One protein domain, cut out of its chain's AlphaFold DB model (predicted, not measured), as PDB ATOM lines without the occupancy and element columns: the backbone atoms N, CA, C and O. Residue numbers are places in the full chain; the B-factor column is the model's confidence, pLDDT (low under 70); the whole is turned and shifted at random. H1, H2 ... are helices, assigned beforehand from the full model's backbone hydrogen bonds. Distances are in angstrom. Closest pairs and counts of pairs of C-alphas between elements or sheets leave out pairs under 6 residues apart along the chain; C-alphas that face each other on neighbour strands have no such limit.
ATOM      1  N   LEU A   7     233.606 279.065 144.581       76.50
ATOM      2  CA  LEU A   7     233.702 278.218 143.405       76.50
ATOM      3  C   LEU A   7     232.354 277.591 143.006       76.50
ATOM      4  O   LEU A   7     232.008 277.630 141.835       76.50
ATOM      5  N   PHE A   8     231.567 277.084 143.959       79.19
ATOM      6  CA  PHE A   8     230.285 276.412 143.692       79.19
ATOM      7  C   PHE A   8     229.089 277.369 143.589       79.19
ATOM      8  O   PHE A   8     227.958 276.927 143.426       79.19
ATOM      9  N   ARG A   9     229.312 278.685 143.676       75.31
ATOM     10  CA  ARG A   9     228.240 279.696 143.588       75.31
ATOM     11  C   ARG A   9     227.905 280.126 142.168       75.31
ATOM     12  O   ARG A   9     226.968 280.889 141.962       75.31
ATOM     13  N   ARG A  10     228.718 279.722 141.198       74.25
ATOM     14  CA  ARG A  10     228.560 280.070 139.787       74.25
ATOM     15  C   ARG A  10     228.738 278.819 138.952       74.25
ATOM     16  O   ARG A  10     229.400 277.877 139.379       74.25
ATOM     17  N   THR A  11     228.190 278.846 137.744       79.62
ATOM     18  CA  THR A  11     228.455 277.815 136.744       79.62
ATOM     19  C   THR A  11     229.960 277.709 136.515       79.62
ATOM     20  O   THR A  11     230.617 278.694 136.174       79.62
ATOM     21  N   ILE A  12     230.508 276.513 136.718       83.38
ATOM     22  CA  ILE A  12     231.928 276.243 136.512       83.38
ATOM     23  C   ILE A  12     232.098 275.729 135.084       83.38
ATOM     24  O   ILE A  12     231.625 274.648 134.746       83.38
ATOM     25  N   ILE A  13     232.783 276.503 134.246       85.31
ATOM     26  CA  ILE A  13     233.136 276.090 132.885       85.31
ATOM     27  C   ILE A  13     234.468 275.337 132.966       85.31
ATOM     28  O   ILE A  13     235.537 275.942 132.920       85.31
ATOM     29  N   ALA A  14     234.405 274.018 133.142       85.50
ATOM     30  CA  ALA A  14     235.576 273.146 133.172       85.50
ATOM     31  C   ALA A  14     235.230 271.730 132.691       85.50
ATOM     32  O   ALA A  14     234.067 271.331 132.681       85.50
ATOM     33  N   ASN A  15     236.255 270.959 132.321       90.88
ATOM     34  CA  ASN A  15     236.091 269.545 131.983       90.88
ATOM     35  C   ASN A  15     235.607 268.740 133.206       90.88
ATOM     36  O   ASN A  15     236.015 269.057 134.329       90.88
ATOM     37  N   PRO A  16     234.814 267.667 133.018       90.38
ATOM     38  CA  PRO A  16     234.300 266.847 134.118       90.38
ATOM     39  C   PRO A  16     235.387 266.343 135.079       90.38
ATOM     40  O   PRO A  16     235.207 266.383 136.293       90.38
ATOM     41  N   GLU A  17     236.549 265.948 134.558       92.00
ATOM     42  CA  GLU A  17     237.689 265.491 135.368       92.00
ATOM     43  C   GLU A  17     238.223 266.580 136.317       92.00
ATOM     44  O   GLU A  17     238.579 266.309 137.471       92.00
ATOM     45  N   ASN A  18     238.209 267.837 135.869       89.75
ATOM     46  CA  ASN A  18     238.618 268.980 136.682       89.75
ATOM     47  C   ASN A  18     237.582 269.269 137.768       89.75
ATOM     48  O   ASN A  18     237.957 269.517 138.911       89.75
ATOM     49  N   ILE A  19     236.287 269.167 137.447       90.88
ATOM     50  CA  ILE A  19     235.206 269.314 138.434       90.88
ATOM     51  C   ILE A  19     235.336 268.262 139.536       90.88
ATOM     52  O   ILE A  19     235.270 268.599 140.716       90.88
ATOM     53  N   VAL A  20     235.596 267.003 139.172       92.00
ATOM     54  CA  VAL A  20     235.839 265.929 140.146       92.00
ATOM     55  C   VAL A  20     237.017 266.280 141.057       92.00
ATOM     56  O   VAL A  20     236.938 266.097 142.272       92.00
ATOM     57  N   SER A  21     238.096 266.820 140.492       93.31
ATOM     58  CA  SER A  21     239.280 267.227 141.252       93.31
ATOM     59  C   SER A  21     238.993 268.400 142.198       93.31
ATOM     60  O   SER A  21     239.399 268.360 143.359       93.31
ATOM     61  N   PHE A  22     238.229 269.402 141.756       90.81
ATOM     62  CA  PHE A  22     237.811 270.534 142.587       90.81
ATOM     63  C   PHE A  22     236.935 270.096 143.758       90.81
ATOM     64  O   PHE A  22     237.167 270.515 144.892       90.81
ATOM     65  N   THR A  23     235.972 269.209 143.507       90.44
ATOM     66  CA  THR A  23     235.115 268.646 144.555       90.44
ATOM     67  C   THR A  23     235.941 267.873 145.578       90.44
ATOM     68  O   THR A  23     235.783 268.089 146.777       90.44
ATOM     69  N   LYS A  24     236.882 267.030 145.131       92.81
ATOM     70  CA  LYS A  24     237.787 266.299 146.034       92.81
ATOM     71  C   LYS A  24     238.620 267.250 146.895       92.81
ATOM     72  O   LYS A  24     238.692 267.060 148.106       92.81
ATOM     73  N   ALA A  25     239.207 268.286 146.295       92.06
ATOM     74  CA  ALA A  25     239.992 269.281 147.021       92.06
ATOM     75  C   ALA A  25     239.148 270.025 148.071       92.06
ATOM     76  O   ALA A  25     239.585 270.178 149.213       92.06
ATOM     77  N   ALA A  26     237.920 270.419 147.717       90.94
ATOM     78  CA  ALA A  26     236.994 271.066 148.641       90.94
ATOM     79  C   ALA A  26     236.632 270.156 149.827       90.94
ATOM     80  O   ALA A  26     236.640 270.611 150.967       90.94
ATOM     81  N   VAL A  27     236.385 268.863 149.589       90.50
ATOM     82  CA  VAL A  27     236.093 267.887 150.655       90.50
ATOM     83  C   VAL A  27     237.291 267.696 151.586       90.50
ATOM     84  O   VAL A  27     237.130 267.704 152.805       90.50
ATOM     85  N   VAL A  28     238.501 267.551 151.037       94.31
ATOM     86  CA  VAL A  28     239.721 267.409 151.848       94.31
ATOM     87  C   VAL A  28     239.928 268.642 152.725       94.31
ATOM     88  O   VAL A  28     240.141 268.508 153.930       94.31
ATOM     89  N   LEU A  29     239.809 269.837 152.148       90.56
ATOM     90  CA  LEU A  29     239.981 271.085 152.883       90.56
ATOM     91  C   LEU A  29     238.857 271.309 153.911       90.56
ATOM     92  O   LEU A  29     239.142 271.723 155.030       90.56
ATOM     93  N   HIS A  30     237.608 270.957 153.595       88.12
ATOM     94  CA  HIS A  30     236.500 270.955 154.557       88.12
ATOM     95  C   HIS A  30     236.810 270.071 155.771       88.12
ATOM     96  O   HIS A  30     236.680 270.504 156.915       88.12
ATOM     97  N   ASN A  31     237.259 268.839 155.525       90.19
ATOM     98  CA  ASN A  31     237.599 267.889 156.580       90.19
ATOM     99  C   ASN A  31     238.772 268.372 157.433       90.19
ATOM    100  O   ASN A  31     238.781 268.150 158.641       90.19
ATOM    101  N   TYR A  32     239.756 269.021 156.810       91.81
ATOM    102  CA  TYR A  32     240.874 269.629 157.516       91.81
ATOM    103  C   TYR A  32     240.397 270.760 158.437       91.81
ATOM    104  O   TYR A  32     240.617 270.682 159.641       91.81
ATOM    105  N   LEU A  33     239.651 271.736 157.908       89.50
ATOM    106  CA  LEU A  33     239.157 272.888 158.674       89.50
ATOM    107  C   LEU A  33     238.202 272.481 159.800       89.50
ATOM    108  O   LEU A  33     238.264 273.030 160.896       89.50
ATOM    109  N   ARG A  34     237.372 271.454 159.584       85.94
ATOM    110  CA  ARG A  34     236.550 270.869 160.652       85.94
ATOM    111  C   ARG A  34     237.362 270.246 161.782       85.94
ATOM    112  O   ARG A  34     236.825 270.110 162.875       85.94
ATOM    113  N   LYS A  35     238.605 269.829 161.537       88.56
ATOM    114  CA  LYS A  35     239.485 269.255 162.565       88.56
ATOM    115  C   LYS A  35     240.350 270.312 163.239       88.56
ATOM    116  O   LYS A  35     240.539 270.236 164.446       88.56
ATOM    117  N   THR A  36     240.889 271.259 162.477       90.19
ATOM    118  CA  THR A  36     241.866 272.233 162.979       90.19
ATOM    119  C   THR A  36     241.232 273.521 163.485       90.19
ATOM    120  O   THR A  36     241.737 274.111 164.432       90.19
ATOM    121  N   GLU A  37     240.118 273.945 162.891       86.56
ATOM    122  CA  GLU A  37     239.489 275.242 163.150       86.56
ATOM    123  C   GLU A  37     237.975 275.110 163.356       86.56
ATOM    124  O   GLU A  37     237.202 275.966 162.931       86.56
ATOM    125  N   CYS A  38     237.523 274.038 164.016       82.06
ATOM    126  CA  CYS A  38     236.102 273.688 164.100       82.06
ATOM    127  C   CYS A  38     235.205 274.833 164.596       82.06
ATOM    128  O   CYS A  38     234.160 275.073 164.004       82.06
ATOM    129  N   VAL A  39     235.632 275.577 165.619       83.56
ATOM    130  CA  VAL A  39     234.850 276.663 166.234       83.56
ATOM    131  C   VAL A  39     234.703 277.868 165.299       83.56
ATOM    132  O   VAL A  39     233.654 278.503 165.283       83.56
ATOM    133  N   SER A  40     235.739 278.169 164.512       85.75
ATOM    134  CA  SER A  40     235.750 279.292 163.563       85.75
ATOM    135  C   SER A  40     235.060 278.917 162.248       85.75
ATOM    136  O   SER A  40     234.256 279.676 161.712       85.75
ATOM    137  N   TYR A  41     235.347 277.714 161.745       85.19
ATOM    138  CA  TYR A  41     234.857 277.215 160.464       85.19
ATOM    139  C   TYR A  41     233.397 276.745 160.513       85.19
ATOM    140  O   TYR A  41     232.661 276.911 159.545       85.19
ATOM    141  N   CYS A  42     232.985 276.123 161.618       84.44
ATOM    142  CA  CYS A  42     231.661 275.536 161.803       84.44
ATOM    143  C   CYS A  42     231.197 275.746 163.256       84.44
ATOM    144  O   CYS A  42     231.195 274.794 164.047       84.44
ATOM    145  N   PRO A  43     230.830 276.985 163.631       85.88
ATOM    146  CA  PRO A  43     230.412 277.290 164.994       85.88
ATOM    147  C   PRO A  43     229.175 276.470 165.411       85.88
ATOM    148  O   PRO A  43     228.420 275.992 164.559       85.88
ATOM    149  N   PRO A  44     228.934 276.286 166.722       85.19
ATOM    150  CA  PRO A  44     227.736 275.606 167.210       85.19
ATOM    151  C   PRO A  44     226.455 276.224 166.632       85.19
ATOM    152  O   PRO A  44     226.314 277.445 166.602       85.19
ATOM    153  N   GLY A  45     225.531 275.387 166.151       85.12
ATOM    154  CA  GLY A  45     224.303 275.843 165.484       85.12
ATOM    155  C   GLY A  45     224.498 276.337 164.042       85.12
ATOM    156  O   GLY A  45     223.585 276.923 163.459       85.12
ATOM    157  N   PHE A  46     225.679 276.133 163.446       83.81
ATOM    158  CA  PHE A  46     225.910 276.428 162.032       83.81
ATOM    159  C   PHE A  46     225.305 275.379 161.099       83.81
ATOM    160  O   PHE A  46     224.559 275.727 160.188       83.81
ATOM    161  N   VAL A  47     225.609 274.102 161.333       85.56
ATOM    162  CA  VAL A  47     225.023 272.970 160.600       85.56
ATOM    163  C   VAL A  47     223.706 272.532 161.229       85.56
ATOM    164  O   VAL A  47     223.440 272.851 162.388       85.56
ATOM    165  N   ASP A  48     222.907 271.794 160.461       87.56
ATOM    166  CA  ASP A  48     221.690 271.168 160.975       87.56
ATOM    167  C   ASP A  48     222.038 270.208 162.119       87.56
ATOM    168  O   ASP A  48     223.043 269.491 162.068       87.56
ATOM    169  N   GLY A  49     221.216 270.232 163.160       87.19
ATOM    170  CA  GLY A  49     221.287 269.305 164.282       87.19
ATOM    171  C   GLY A  49     220.005 268.496 164.387       87.19
ATOM    172  O   GLY A  49     218.995 268.835 163.782       87.19
ATOM    173  N   GLU A  50     220.023 267.455 165.200       90.38
ATOM    174  CA  GLU A  50     218.832 266.683 165.548       90.38
ATOM    175  C   GLU A  50     218.642 266.780 167.060       90.38
ATOM    176  O   GLU A  50     219.619 266.762 167.816       90.38
ATOM    177  N   ASP A  51     217.403 266.959 167.511       84.19
ATOM    178  CA  ASP A  51     217.090 266.833 168.929       84.19
ATOM    179  C   ASP A  51     216.987 265.351 169.337       84.19
ATOM    180  O   ASP A  51     216.949 264.444 168.505       84.19
ATOM    181  N   GLY A  52     216.930 265.081 170.644       84.88
ATOM    182  CA  GLY A  52     216.811 263.710 171.162       84.88
ATOM    183  C   GLY A  52     215.498 262.994 170.805       84.88
ATOM    184  O   GLY A  52     215.327 261.838 171.182       84.88
ATOM    185  N   VAL A  53     214.574 263.668 170.117       88.50
ATOM    186  CA  VAL A  53     213.258 263.170 169.690       88.50
ATOM    187  C   VAL A  53     213.222 262.956 168.165       88.50
ATOM    188  O   VAL A  53     212.257 262.402 167.643       88.50
ATOM    189  N   GLY A  54     214.294 263.320 167.451       84.81
ATOM    190  CA  GLY A  54     214.425 263.180 166.002       84.81
ATOM    191  C   GLY A  54     213.895 264.370 165.200       84.81
ATOM    192  O   GLY A  54     213.759 264.262 163.982       84.81
ATOM    193  N   ASN A  55     213.592 265.505 165.837       89.50
ATOM    194  CA  ASN A  55     213.276 266.733 165.113       89.50
ATOM    195  C   ASN A  55     214.563 267.402 164.622       89.50
ATOM    196  O   ASN A  55     215.560 267.487 165.344       89.50
ATOM    197  N   VAL A  56     214.521 267.920 163.395       88.00
ATOM    198  CA  VAL A  56     215.643 268.645 162.794       88.00
ATOM    199  C   VAL A  56     215.669 270.079 163.320       88.00
ATOM    200  O   VAL A  56     214.723 270.840 163.136       88.00
ATOM    201  N   ASN A  57     216.783 270.455 163.938       87.94
ATOM    202  CA  ASN A  57     217.129 271.829 164.268       87.94
ATOM    203  C   ASN A  57     217.837 272.457 163.065       87.94
ATOM    204  O   ASN A  57     218.943 272.045 162.705       87.94
ATOM    205  N   GLU A  58     217.209 273.451 162.442       87.94
ATOM    206  CA  GLU A  58     217.775 274.130 161.278       87.94
ATOM    207  C   GLU A  58     219.052 274.896 161.647       87.94
ATOM    208  O   GLU A  58     219.058 275.770 162.514       87.94
TER     209      GLU A  58
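AT A GLANCE: This is residues 7 to 58 of the 91 residues of an uncharacterized protein of Amphimedon queenslandica (UniProt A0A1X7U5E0). One long helix, H1, makes one arm of a wide, open V; little H2 sits at the corner, and the unnamed stretch of residues 42 to 58 makes the other arm, ending in a small antiparallel pairing of residues 49 to 50 with 56 to 57. At the far end of H1, residues 7 to 15 make a hook, and residues 9 to 21, of which 16 to 21 belong to H1, stick out free. The printed part has 52 residues, with two named helices in the order H1, H2 and no named strand; the class is all helix, though under half of the residues, 25, are in named elements. It is only just extended, close to loose, with a radius of gyration of the C-alphas of 15.2 A, and elongated, spanning 44 by 25 by 16 A.

IN THESE COORDINATES: Find C-alpha 16 at (234.300, 266.847, 134.118); from there H1, residues 16 to 36, runs 30.3 A to C-alpha 36 at (241.866, 272.233, 162.979). Next look for H2, residues 38 to 41, which ends at C-alpha 41 at (234.857, 277.215, 160.464).

HOW THE PARTS SIT: Look at Glu 37, the one residue of the tight link from H1 to H2. The two helices are close but not clearly touching, with the closest C-alphas, those of Leu 33 and Tyr 41, 6.4 A apart. In H1 every O i to N i+4 pair is within hydrogen-bond range; H2 is too short for such a pair, and its 1 O i to N i+3 pair is not within range.

THE WHOLE: Look for the two C-alphas farthest apart at Asn 15 and Val 53, 44.5 A from each other. The printed part has no cut and no long link between named elements. The mean pLDDT of the printed part is 87.1, and no printed residue is under 70.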